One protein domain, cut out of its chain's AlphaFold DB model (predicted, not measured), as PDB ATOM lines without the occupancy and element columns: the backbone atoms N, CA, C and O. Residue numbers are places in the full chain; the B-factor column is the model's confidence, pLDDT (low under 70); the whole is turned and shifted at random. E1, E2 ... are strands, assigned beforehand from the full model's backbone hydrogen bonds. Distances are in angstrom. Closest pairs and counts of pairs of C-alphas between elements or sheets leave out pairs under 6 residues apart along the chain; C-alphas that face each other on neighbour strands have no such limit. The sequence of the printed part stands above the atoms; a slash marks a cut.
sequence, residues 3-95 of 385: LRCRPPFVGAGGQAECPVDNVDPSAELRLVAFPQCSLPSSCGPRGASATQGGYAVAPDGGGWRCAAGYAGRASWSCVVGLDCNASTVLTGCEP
ATOM      1  N   LEU A   3     191.097  80.695 205.128       93.00
ATOM      2  CA  LEU A   3     192.045  81.803 205.184       93.00
ATOM      3  C   LEU A   3     191.299  83.090 204.850       93.00
ATOM      4  O   LEU A   3     190.700  83.193 203.783       93.00
ATOM      5  N   ARG A   4     191.359  84.097 205.719       92.62
ATOM      6  CA  ARG A   4     190.769  85.416 205.449       92.62
ATOM      7  C   ARG A   4     191.853  86.438 205.170       92.62
ATOM      8  O   ARG A   4     192.934  86.371 205.754       92.62
ATOM      9  N   CYS A   5     191.546  87.401 204.307       91.00
ATOM     10  CA  CYS A   5     192.400  88.566 204.153       91.00
ATOM     11  C   CYS A   5     192.487  89.288 205.493       91.00
ATOM     12  O   CYS A   5     191.472  89.637 206.101       91.00
ATOM     13  N   ARG A   6     193.712  89.465 205.978       88.25
ATOM     14  CA  ARG A   6     193.954  90.268 207.168       88.25
ATOM     15  C   ARG A   6     193.572  91.717 206.836       88.25
ATOM     16  O   ARG A   6     194.001  92.194 205.784       88.25
ATOM     17  N   PRO A   7     192.810  92.428 207.689       85.62
ATOM     18  CA  PRO A   7     192.617  93.867 207.525       85.62
ATOM     19  C   PRO A   7     193.975  94.562 207.310       85.62
ATOM     20  O   PRO A   7     194.961  94.112 207.893       85.62
ATOM     21  N   PRO A   8     194.077  95.564 206.421       85.31
ATOM     22  CA  PRO A   8     192.998  96.237 205.700       85.31
ATOM     23  C   PRO A   8     192.684  95.589 204.341       85.31
ATOM     24  O   PRO A   8     191.878  96.128 203.590       85.31
ATOM     25  N   PHE A   9     193.325  94.470 203.991       89.31
ATOM     26  CA  PHE A   9     193.136  93.831 202.696       89.31
ATOM     27  C   PHE A   9     191.728  93.248 202.564       89.31
ATOM     28  O   PHE A   9     191.201  92.623 203.485       89.31
ATOM     29  N   VAL A  10     191.145  93.415 201.383       89.12
ATOM     30  CA  VAL A  10     189.824  92.907 201.024       89.12
ATOM     31  C   VAL A  10     189.937  91.985 199.817       89.12
ATOM     32  O   VAL A  10     190.801  92.160 198.954       89.12
ATOM     33  N   GLY A  11     189.056  90.993 199.752       89.94
ATOM     34  CA  GLY A  11     188.995  90.074 198.625       89.94
ATOM     35  C   GLY A  11     188.490  88.695 199.014       89.94
ATOM     36  O   GLY A  11     187.973  88.493 200.115       89.94
ATOM     37  N   ALA A  12     188.620  87.752 198.086       92.88
ATOM     38  CA  ALA A  12     188.210  86.376 198.318       92.88
ATOM     39  C   ALA A  12     189.208  85.683 199.257       92.88
ATOM     40  O   ALA A  12     190.414  85.677 198.997       92.88
ATOM     41  N   GLY A  13     188.696  85.101 200.344       89.94
ATOM     42  CA  GLY A  13     189.475  84.236 201.224       89.94
ATOM     43  C   GLY A  13     190.001  82.990 200.501       89.94
ATOM     44  O   GLY A  13     189.557  82.646 199.410       89.94
ATOM     45  N   GLY A  14     190.968  82.323 201.120       94.00
ATOM     46  CA  GLY A  14     191.558  81.079 200.641       94.00
ATOM     47  C   GLY A  14     191.107  79.881 201.469       94.00
ATOM     48  O   GLY A  14     190.397  80.010 202.468       94.00
ATOM     49  N   GLN A  15     191.568  78.699 201.084       95.19
ATOM     50  CA  GLN A  15     191.355  77.473 201.848       95.19
ATOM     51  C   GLN A  15     192.668  76.714 201.976       95.19
ATOM     52  O   GLN A  15     193.436  76.616 201.019       95.19
ATOM     53  N   ALA A  16     192.917  76.183 203.168       94.31
ATOM     54  CA  ALA A  16     194.057  75.333 203.469       94.31
ATOM     55  C   ALA A  16     193.575  74.055 204.150       94.31
ATOM     56  O   ALA A  16     192.690  74.105 205.004       94.31
ATOM     57  N   GLU A  17     194.161  72.920 203.815       94.62
ATOM     58  CA  GLU A  17     193.791  71.619 204.364       94.62
ATOM     59  C   GLU A  17     195.032  70.904 204.893       94.62
ATOM     60  O   GLU A  17     196.126  71.033 204.343       94.62
ATOM     61  N   CYS A  18     194.867  70.145 205.975       92.75
ATOM     62  CA  CYS A  18     195.898  69.218 206.421       92.75
ATOM     63  C   CYS A  18     195.778  67.943 205.573       92.75
ATOM     64  O   CYS A  18     194.662  67.421 205.466       92.75
ATOM     65  N   PRO A  19     196.860  67.443 204.949       90.88
ATOM     66  CA  PRO A  19     196.819  66.162 204.253       90.88
ATOM     67  C   PRO A  19     196.309  65.056 205.183       90.88
ATOM     68  O   PRO A  19     196.727  64.973 206.336       90.88
ATOM     69  N   VAL A  20     195.413  64.205 204.679       90.44
ATOM     70  CA  VAL A  20     194.734  63.168 205.482       90.44
ATOM     71  C   VAL A  20     195.691  62.145 206.103       90.44
ATOM     72  O   VAL A  20     195.374  61.583 207.145       90.44
ATOM     73  N   ASP A  21     196.881  61.978 205.520       90.50
ATOM     74  CA  ASP A  21     197.917  61.047 205.982       90.50
ATOM     75  C   ASP A  21     199.037  61.742 206.780       90.50
ATOM     76  O   ASP A  21     200.124  61.188 206.956       90.50
ATOM     77  N   ASN A  22     198.823  62.984 207.230       88.56
ATOM     78  CA  ASN A  22     199.856  63.717 207.947       88.56
ATOM     79  C   ASN A  22     200.067  63.162 209.369       88.56
ATOM     80  O   ASN A  22     199.250  63.380 210.263       88.56
ATOM     81  N   VAL A  23     201.198  62.492 209.580       88.06
ATOM     82  CA  VAL A  23     201.667  62.017 210.894       88.06
ATOM     83  C   VAL A  23     202.738  62.922 211.512       88.06
ATOM     84  O   VAL A  23     203.175  62.674 212.634       88.06
ATOM     85  N   ASP A  24     203.167  63.963 210.795       91.81
ATOM     86  CA  ASP A  24     204.173  64.917 211.248       91.81
ATOM     87  C   ASP A  24     203.487  66.174 211.821       91.81
ATOM     88  O   ASP A  24     202.853  66.939 211.085       91.81
ATOM     89  N   PRO A  25     203.601  66.435 213.137       87.94
ATOM     90  CA  PRO A  25     203.003  67.614 213.757       87.94
ATOM     91  C   PRO A  25     203.629  68.937 213.285       87.94
ATOM     92  O   PRO A  25     203.079  69.997 213.577       87.94
ATOM     93  N   SER A  26     204.763  68.889 212.578       91.56
ATOM     94  CA  SER A  26     205.426  70.049 211.978       91.56
ATOM     95  C   SER A  26     205.111  70.251 210.493       91.56
ATOM     96  O   SER A  26     205.552  71.246 209.918       91.56
ATOM     97  N   ALA A  27     204.322  69.366 209.871       88.75
ATOM     98  CA  ALA A  27     203.977  69.522 208.465       88.75
ATOM     99  C   ALA A  27     203.083  70.747 208.228       88.75
ATOM    100  O   ALA A  27     202.089  70.989 208.921       88.75
ATOM    101  N   GLU A  28     203.437  71.512 207.200       90.44
ATOM    102  CA  GLU A  28     202.710  72.709 206.802       90.44
ATOM    103  C   GLU A  28     201.342  72.363 206.191       90.44
ATOM    104  O   GLU A  28     201.152  71.336 205.532       90.44
ATOM    105  N   LEU A  29     200.364  73.253 206.378       91.00
ATOM    106  CA  LEU A  29     199.054  73.113 205.744       91.00
ATOM    107  C   LEU A  29     199.177  73.246 204.220       91.00
ATOM    108  O   LEU A  29     199.790  74.184 203.711       91.00
ATOM    109  N   ARG A  30     198.499  72.364 203.478       92.38
ATOM    110  CA  ARG A  30     198.429  72.456 202.018       92.38
ATOM    111  C   ARG A  30     197.404  73.510 201.618       92.38
ATOM    112  O   ARG A  30     196.219  73.379 201.918       92.38
ATOM    113  N   LEU A  31     197.842  74.535 200.893       91.88
ATOM    114  CA  LEU A  31     196.948  75.538 200.316       91.88
ATOM    115  C   LEU A  31     196.144  74.922 199.160       91.88
ATOM    116  O   LEU A  31     196.715  74.488 198.164       91.88
ATOM    117  N   VAL A  32     194.818  74.884 199.301       93.56
ATOM    118  CA  VAL A  32     193.863  74.411 198.280       93.56
ATOM    119  C   VAL A  32     193.422  75.565 197.380       93.56
ATOM    120  O   VAL A  32     193.272  75.395 196.174       93.56
ATOM    121  N   ALA A  33     193.272  76.759 197.956       93.12
ATOM    122  CA  ALA A  33     192.995  77.989 197.227       93.12
ATOM    123  C   ALA A  33     193.757  79.159 197.860       93.12
ATOM    124  O   ALA A  33     193.641  79.402 199.064       93.12
ATOM    125  N   PHE A  34     194.522  79.895 197.049       92.00
ATOM    126  CA  PHE A  34     195.228  81.093 197.501       92.00
ATOM    127  C   PHE A  34     194.243  82.259 197.686       92.00
ATOM    128  O   PHE A  34     193.448  82.518 196.778       92.00
ATOM    129  N   PRO A  35     194.297  82.984 198.819       91.69
ATOM    130  CA  PRO A  35     193.459  84.159 199.013       91.69
ATOM    131  C   PRO A  35     193.846  85.271 198.023       91.69
ATOM    132  O   PRO A  35     195.027  85.553 197.819       91.69
ATOM    133  N   GLN A  36     192.850  85.921 197.420       93.31
ATOM    134  CA  GLN A  36     193.028  87.035 196.480       93.31
ATOM    135  C   GLN A  36     192.840  88.352 197.227       93.31
ATOM    136  O   GLN A  36     191.800  89.001 197.128       93.31
ATOM    137  N   CYS A  37     193.831  88.710 198.038       89.88
ATOM    138  CA  CYS A  37     193.782  89.894 198.883       89.88
ATOM    139  C   CYS A  37     194.338  91.114 198.146       89.88
ATOM    140  O   CYS A  37     195.491  91.128 197.725       89.88
ATOM    141  N   SER A  38     193.523  92.156 198.031       89.56
ATOM    142  CA  SER A  38     193.893  93.440 197.437       89.56
ATOM    143  C   SER A  38     193.643  94.567 198.429       89.56
ATOM    144  O   SER A  38     192.889  94.412 199.391       89.56
ATOM    145  N   LEU A  39     194.297  95.707 198.230       83.00
ATOM    146  CA  LEU A  39     193.963  96.884 199.018       83.00
ATOM    147  C   LEU A  39     192.581  97.405 198.603       83.00
ATOM    148  O   LEU A  39     192.256  97.400 197.414       83.00
ATOM    149  N   PRO A  40     191.757  97.845 199.564       79.94
ATOM    150  CA  PRO A  40     190.425  98.337 199.272       79.94
ATOM    151  C   PRO A  40     190.507  99.582 198.386       79.94
ATOM    152  O   PRO A  40     191.413 100.408 198.513       79.94
ATOM    153  N   SER A  41     189.511  99.761 197.516       75.12
ATOM    154  CA  SER A  41     189.405 100.931 196.629       75.12
ATOM    155  C   SER A  41     189.326 102.269 197.379       75.12
ATOM    156  O   SER A  41     189.454 103.327 196.767       75.12
ATOM    157  N   SER A  42     189.132 102.233 198.701       73.75
ATOM    158  CA  SER A  42     189.186 103.383 199.606       73.75
ATOM    159  C   SER A  42     190.586 103.986 199.767       73.75
ATOM    160  O   SER A  42     190.680 105.127 200.199       73.75
ATOM    161  N   CYS A  43     191.656 103.280 199.378       76.88
ATOM    162  CA  CYS A  43     193.003 103.859 199.238       76.88
ATOM    163  C   CYS A  43     193.130 104.829 198.042       76.88
ATOM    164  O   CYS A  43     194.192 105.404 197.815       76.88
ATOM    165  N   GLY A  44     192.090 104.946 197.210       74.88
ATOM    166  CA  GLY A  44     192.072 105.827 196.049       74.88
ATOM    167  C   GLY A  44     191.470 107.208 196.343       74.88
ATOM    168  O   GLY A  44     190.891 107.441 197.403       74.88
ATOM    169  N   PRO A  45     191.503 108.127 195.361       77.06
ATOM    170  CA  PRO A  45     190.943 109.478 195.490       77.06
ATOM    171  C   PRO A  45     189.438 109.513 195.822       77.06
ATOM    172  O   PRO A  45     188.933 110.539 196.262       77.06
ATOM    173  N   ARG A  46     188.710 108.398 195.653       75.69
ATOM    174  CA  ARG A  46     187.253 108.297 195.859       75.69
ATOM    175  C   ARG A  46     186.789 108.305 197.324       75.69
ATOM    176  O   ARG A  46     185.586 108.258 197.553       75.69
ATOM    177  N   GLY A  47     187.696 108.365 198.298       68.81
ATOM    178  CA  GLY A  47     187.347 108.437 199.727       68.81
ATOM    179  C   GLY A  47     188.049 109.547 200.509       68.81
ATOM    180  O   GLY A  47     187.814 109.681 201.707       68.81
ATOM    181  N   ALA A  48     188.917 110.327 199.864       68.94
ATOM    182  CA  ALA A  48     189.727 111.328 200.541       68.94
ATOM    183  C   ALA A  48     189.057 112.711 200.535       68.94
ATOM    184  O   ALA A  48     188.323 113.064 199.611       68.94
ATOM    185  N   SER A  49     189.327 113.503 201.576       72.88
ATOM    186  CA  SER A  49     188.885 114.901 201.649       72.88
ATOM    187  C   SER A  49     189.440 115.707 200.467       72.88
ATOM    188  O   SER A  49     190.567 115.477 200.030       72.88
ATOM    189  N   ALA A  50     188.656 116.665 199.961       68.56
ATOM    190  CA  ALA A  50     188.918 117.376 198.704       68.56
ATOM    191  C   ALA A  50     190.266 118.128 198.654       68.56
ATOM    192  O   ALA A  50     190.759 118.422 197.563       68.56
ATOM    193  N   THR A  51     190.876 118.413 199.808       73.00
ATOM    194  CA  THR A  51     192.192 119.052 199.919       73.00
ATOM    195  C   THR A  51     192.975 118.473 201.090       73.00
ATOM    196  O   THR A  51     192.564 118.614 202.242       73.00
ATOM    197  N   GLN A  52     194.131 117.874 200.810       82.56
ATOM    198  CA  GLN A  52     195.064 117.398 201.831       82.56
ATOM    199  C   GLN A  52     196.483 117.803 201.433       82.56
ATOM    200  O   GLN A  52     196.956 117.393 200.382       82.56
ATOM    201  N   GLY A  53     197.154 118.622 202.252       83.12
ATOM    202  CA  GLY A  53     198.606 118.846 202.181       83.12
ATOM    203  C   GLY A  53     199.187 119.208 200.806       83.12
ATOM    204  O   GLY A  53     200.256 118.711 200.469       83.12
ATOM    205  N   GLY A  54     198.492 120.025 200.005       93.12
ATOM    206  CA  GLY A  54     198.954 120.426 198.667       93.12
ATOM    207  C   GLY A  54     198.455 119.562 197.508       93.12
ATOM    208  O   GLY A  54     198.868 119.775 196.370       93.12
ATOM    209  N   TYR A  55     197.536 118.630 197.764       94.75
ATOM    210  CA  TYR A  55     196.902 117.779 196.758       94.75
ATOM    211  C   TYR A  55     195.395 118.046 196.687       94.75
ATOM    212  O   TYR A  55     194.752 118.341 197.698       94.75
ATOM    213  N   ALA A  56     194.832 117.915 195.489       93.94
ATOM    214  CA  ALA A  56     193.403 117.992 195.210       93.94
ATOM    215  C   ALA A  56     192.991 116.849 194.276       93.94
ATOM    216  O   ALA A  56     193.780 116.401 193.440       93.94
ATOM    217  N   VAL A  57     191.746 116.390 194.381       90.88
ATOM    218  CA  VAL A  57     191.209 115.385 193.454       90.88
ATOM    219  C   VAL A  57     191.088 116.005 192.055       90.88
ATOM    220  O   VAL A  57     190.704 117.172 191.895       90.88
ATOM    221  N   ALA A  58     191.487 115.255 191.028       90.50
ATOM    222  CA  ALA A  58     191.336 115.680 189.644       90.50
ATOM    223  C   ALA A  58     189.835 115.785 189.281       90.50
ATOM    224  O   ALA A  58     189.038 114.991 189.783       90.50
ATOM    225  N   PRO A  59     189.410 116.749 188.438       87.25
ATOM    226  CA  PRO A  59     187.986 116.981 188.153       87.25
ATOM    227  C   PRO A  59     187.255 115.781 187.531       87.25
ATOM    228  O   PRO A  59     186.042 115.668 187.656       87.25
ATOM    229  N   ASP A  60     187.993 114.895 186.868       88.06
ATOM    230  CA  ASP A  60     187.507 113.656 186.256       88.06
ATOM    231  C   ASP A  60     187.370 112.492 187.260       88.06
ATOM    232  O   ASP A  60     186.911 111.408 186.903       88.06
ATOM    233  N   GLY A  61     187.786 112.691 188.518       82.62
ATOM    234  CA  GLY A  61     187.841 111.651 189.544       82.62
ATOM    235  C   GLY A  61     188.869 110.550 189.256       82.62
ATOM    236  O   GLY A  61     188.855 109.521 189.938       82.62
ATOM    237  N   GLY A  62     189.738 110.746 188.256       84.88
ATOM    238  CA  GLY A  62     190.699 109.757 187.763       84.88
ATOM    239  C   GLY A  62     192.016 109.718 188.537       84.88
ATOM    240  O   GLY A  62     192.818 108.806 188.340       84.88
ATOM    241  N   GLY A  63     192.258 110.673 189.438       89.94
ATOM    242  CA  GLY A  63     193.520 110.749 190.166       89.94
ATOM    243  C   GLY A  63     193.653 111.966 191.073       89.94
ATOM    244  O   GLY A  63     192.684 112.660 191.384       89.94
ATOM    245  N   TRP A  64     194.892 112.209 191.490       92.38
ATOM    246  CA  TRP A  64     195.301 113.371 192.270       92.38
ATOM    247  C   TRP A  64     196.020 114.382 191.372       92.38
ATOM    248  O   TRP A  64     196.709 114.006 190.427       92.38
ATOM    249  N   ARG A  65     195.883 115.665 191.691       95.19
ATOM    250  CA  ARG A  65     196.653 116.778 191.123       95.19
ATOM    251  C   ARG A  65     197.178 117.662 192.247       95.19
ATOM    252  O   ARG A  65     196.671 117.600 193.366       95.19
ATOM    253  N   CYS A  66     198.157 118.507 191.952       96.38
ATOM    254  CA  CYS A  66     198.595 119.504 192.921       96.38
ATOM    255  C   CYS A  66     197.494 120.551 193.140       96.38
ATOM    256  O   CYS A  66     196.798 120.954 192.204       96.38
ATOM    257  N   ALA A  67     197.295 120.936 194.398       95.75
ATOM    258  CA  ALA A  67     196.375 121.988 194.799       95.75
ATOM    259  C   ALA A  67     196.917 123.370 194.388       95.75
ATOM    260  O   ALA A  67     198.078 123.515 194.005       95.75
ATOM    261  N   ALA A  68     196.079 124.405 194.484       94.62
ATOM    262  CA  ALA A  68     196.518 125.777 194.238       94.62
ATOM    263  C   ALA A  68     197.695 126.145 195.164       94.62
ATOM    264  O   ALA A  68     197.645 125.881 196.364       94.62
ATOM    265  N   GLY A  69     198.748 126.742 194.598       95.94
ATOM    266  CA  GLY A  69     199.987 127.047 195.323       95.94
ATOM    267  C   GLY A  69     201.025 125.920 195.328       95.94
ATOM    268  O   GLY A  69     202.067 126.093 195.947       95.94
ATOM    269  N   TYR A  70     200.770 124.798 194.645       97.25
ATOM    270  CA  TYR A  70     201.690 123.663 194.529       97.25
ATOM    271  C   TYR A  70     201.907 123.288 193.059       97.25
ATOM    272  O   TYR A  70     201.006 123.432 192.231       97.25
ATOM    273  N   ALA A  71     203.087 122.764 192.740       97.19
ATOM    274  CA  ALA A  71     203.414 122.229 191.422       97.19
ATOM    275  C   ALA A  71     204.165 120.899 191.527       97.19
ATOM    276  O   ALA A  71     204.593 120.483 192.602       97.19
ATOM    277  N   GLY A  72     204.276 120.214 190.389       95.94
ATOM    278  CA  GLY A  72     204.898 118.900 190.275       95.94
ATOM    279  C   GLY A  72     203.950 117.857 189.692       95.94
ATOM    280  O   GLY A  72     202.949 118.177 189.043       95.94
ATOM    281  N   ARG A  73     204.288 116.585 189.893       96.56
ATOM    282  CA  ARG A  73     203.492 115.448 189.429       96.56
ATOM    283  C   ARG A  73     202.974 114.695 190.641       96.56
ATOM    284  O   ARG A  73     203.697 113.889 191.218       96.56
ATOM    285  N   ALA A  74     201.709 114.937 190.976       95.81
ATOM    286  CA  ALA A  74     201.021 114.200 192.023       95.81
ATOM    287  C   ALA A  74     201.091 112.694 191.749       95.81
ATOM    288  O   ALA A  74     200.686 112.212 190.688       95.81
ATOM    289  N   SER A  75     201.594 111.955 192.722       93.94
ATOM    290  CA  SER A  75     201.576 110.504 192.749       93.94
ATOM    291  C   SER A  75     201.062 110.043 194.105       93.94
ATOM    292  O   SER A  75     201.106 110.778 195.095       93.94
ATOM    293  N   TRP A  76     200.532 108.828 194.140       91.38
ATOM    294  CA  TRP A  76     200.001 108.252 195.360       91.38
ATOM    295  C   TRP A  76     200.358 106.775 195.446       91.38
ATOM    296  O   TRP A  76     200.455 106.083 194.432       91.38
ATOM    297  N   SER A  77     200.541 106.297 196.667       90.69
ATOM    298  CA  SER A  77     200.660 104.882 196.988       90.69
ATOM    299  C   SER A  77     199.821 104.579 198.222       90.69
ATOM    300  O   SER A  77     199.520 105.471 199.016       90.69
ATOM    301  N   CYS A  78     199.408 103.325 198.381       88.75
ATOM    302  CA  CYS A  78     198.775 102.887 199.616       88.75
ATOM    303  C   CYS A  78     199.768 102.043 200.407       88.75
ATOM    304  O   CYS A  78     200.266 101.034 199.906       88.75
ATOM    305  N   VAL A  79     200.074 102.481 201.623       90.25
ATOM    306  CA  VAL A  79     200.987 101.788 202.536       90.25
ATOM    307  C   VAL A  79     200.184 101.202 203.689       90.25
ATOM    308  O   VAL A  79     199.248 101.830 204.182       90.25
ATOM    309  N   VAL A  80     200.536  99.992 204.118       89.56
ATOM    310  CA  VAL A  80     199.917  99.342 205.280       89.56
ATOM    311  C   VAL A  80     200.853  99.497 206.470       89.56
ATOM    312  O   VAL A  80     202.003  99.064 206.411       89.56
ATOM    313  N   GLY A  81     200.372 100.145 207.531       87.12
ATOM    314  CA  GLY A  81     201.116 100.328 208.774       87.12
ATOM    315  C   GLY A  81     201.226  99.044 209.604       87.12
ATOM    316  O   GLY A  81     200.556  98.042 209.346       87.12
ATOM    317  N   LEU A  82     202.063  99.078 210.647       88.88
ATOM    318  CA  LEU A  82     202.210  97.974 211.615       88.88
ATOM    319  C   LEU A  82     200.908  97.679 212.380       88.88
ATOM    320  O   LEU A  82     200.691  96.563 212.847       88.88
ATOM    321  N   ASP A  83     200.027  98.671 212.462       87.62
ATOM    322  CA  ASP A  83     198.674  98.603 213.010       87.62
ATOM    323  C   ASP A  83     197.656  97.970 212.049       87.62
ATOM    324  O   ASP A  83     196.474  97.888 212.377       87.62
ATOM    325  N   CYS A  84     198.101  97.489 210.880       85.62
ATOM    326  CA  CYS A  84     197.236  96.942 209.836       85.62
ATOM    327  C   CYS A  84     196.221  97.966 209.300       85.62
ATOM    328  O   CYS A  84     195.165  97.587 208.789       85.62
ATOM    329  N   ASN A  85     196.535  99.260 209.393       87.44
ATOM    330  CA  ASN A  85     195.738 100.307 208.779       87.44
ATOM    331  C   ASN A  85     196.342 100.713 207.430       87.44
ATOM    332  O   ASN A  85     197.558 100.869 207.293       87.44
ATOM    333  N   ALA A  86     195.488 100.858 206.419       84.94
ATOM    334  CA  ALA A  86     195.895 101.327 205.103       84.94
ATOM    335  C   ALA A  86     195.860 102.856 205.086       84.94
ATOM    336  O   ALA A  86     194.822 103.458 205.357       84.94
ATOM    337  N   SER A  87     196.980 103.480 204.734       86.81
ATOM    338  CA  SER A  87     197.082 104.927 204.584       86.81
ATOM    339  C   SER A  87     197.489 105.291 203.163       86.81
ATOM    340  O   SER A  87     198.365 104.662 202.565       86.81
ATOM    341  N   THR A  88     196.845 106.322 202.620       88.25
ATOM    342  CA  THR A  88     197.230 106.894 201.330       88.25
ATOM    343  C   THR A  88     198.403 107.838 201.554       88.25
ATOM    344  O   THR A  88     198.292 108.803 202.309       88.25
ATOM    345  N   VAL A  89     199.519 107.574 200.886       91.38
ATOM    346  CA  VAL A  89     200.700 108.438 200.889       91.38
ATOM    347  C   VAL A  89     200.743 109.176 199.564       91.38
ATOM    348  O   VAL A  89     200.779 108.560 198.502       91.38
ATOM    349  N   LEU A  90     200.724 110.504 199.638       93.38
ATOM    350  CA  LEU A  90     200.791 111.397 198.488       93.38
ATOM    351  C   LEU A  90     202.201 111.972 198.378       93.38
ATOM    352  O   LEU A  90     202.768 112.422 199.374       93.38
ATOM    353  N   THR A  91     202.767 111.959 197.172       95.31
ATOM    354  CA  THR A  91     204.094 112.526 196.891       95.31
ATOM    355  C   THR A  91     204.104 113.290 195.568       95.31
ATOM    356  O   THR A  91     203.213 113.131 194.733       95.31
ATOM    357  N   GLY A  92     205.119 114.130 195.365       95.69
ATOM    358  CA  GLY A  92     205.365 114.797 194.086       95.69
ATOM    359  C   GLY A  92     204.654 116.135 193.866       95.69
ATOM    360  O   GLY A  92     204.837 116.708 192.795       95.69
ATOM    361  N   CYS A  93     203.889 116.650 194.835       97.25
ATOM    362  CA  CYS A  93     203.469 118.056 194.851       97.25
ATOM    363  C   CYS A  93     204.260 118.834 195.895       97.25
ATOM    364  O   CYS A  93     204.183 118.542 197.089       97.25
ATOM    365  N   GLU A  94     204.986 119.846 195.439       97.56
ATOM    366  CA  GLU A  94     205.776 120.740 196.279       97.56
ATOM    367  C   GLU A  94     205.194 122.158 196.222       97.56
ATOM    368  O   GLU A  94     204.605 122.534 195.201       97.56
ATOM    369  N   PRO A  95     205.311 122.950 197.304       97.44
ATOM    370  CA  PRO A  95     204.876 124.338 197.292       97.44
ATOM    371  C   PRO A  95     205.578 125.112 196.178       97.44
ATOM    372  O   PRO A  95     206.784 124.974 195.971       97.44
TER     373      PRO A  95
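AT A GLANCE: This is residues 3 to 95 of the 385 residues of the protein "Hypothetical protein" of Alexandrium monilatum (UniProt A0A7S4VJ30). The model is a long, thin rod of two lobes in line: at one end a long hairpin, E7 and E8, with the small hairpin E5 and E6 packed on it near Ala 74 and Cys 93, and at the other end a narrow two-stranded ribbon in which E1 and E2 lie beside E4 and E3. The stretch of residues 39 to 54 joins the two lobes, and the loop of residues 20 to 26 sticks out at the ribbon's tip. The printed part has 93 residues, with no named helix and eight named strands, E1 to E8 in chain order, in four antiparallel sheets of two strands: E7 - E8, E5 - E6, E1 - E4 and E2 - E3. The class is all strand, though named strands hold 41 of the 93 residues. The whole is extended, with a radius of gyration of the C-alphas of 20.1 A and spans of 67 by 24 by 18 A.

IN THESE COORDINATES: E7, residues 70 to 80, is the longest strand, 26.7 A, and begins at C-alpha 70 (201.690, 123.663, 194.529). E8, residues 86 to 95, is 25.9 A long and ends at C-alpha 95 (204.876, 124.338, 197.292). E5 is residues 55 to 57 and E6 residues 64 to 66, each 7.0 A. E1, residues 10 to 12, is 7.3 A long and begins at C-alpha 10 (189.824, 92.907, 201.024). E2, residues 14 to 17, is 10.4 A; E3, residues 30 to 33, is 9.1 A; E4, residues 36 to 38, is 6.5 A.

HOW THE PARTS SIT: E7 and E8 form a hairpin, antiparallel at 164 degrees, with N 77 and O 89 at 2.9 A and N 91 and O 75 at 2.9 A, within hydrogen-bond range. E7 bends by 75 degrees at residue 73, and E8 by 64 degrees at residue 92. The closest C-alphas of E6 and E7 are those of Arg 65 and Ala 74, 5.2 A apart. Those of E6 and E8 are Cys 66 and Cys 93, 5.4 A. E5 and E6 form a hairpin at 137 degrees, with N 56 and O 65 at 2.8 A. Residues 51 to 52 also pair, antiparallel, with residues 55 to 56 of E5. E1, E2, E3 and E4 are each apart from E5, E6, E7 and E8. E1 and E4 are antiparallel at 165 degrees, with N 10 and O 38 at 2.8 A. E1 runs on into E2 at 53 degrees. E2 and E3 form a hairpin at 148 degrees, with N 17 and O 30 at 2.8 A.

THE WHOLE: The two C-alphas farthest apart, those of Val 23 and Gly 69, are 66.9 A apart. The printed part has no cut. The links E2 to E3, 12 residues, and E4 to E5, 16 residues, are long. Mean pLDDT of the printed part is 88.9; residues 47 to 48 and 50 are under 70.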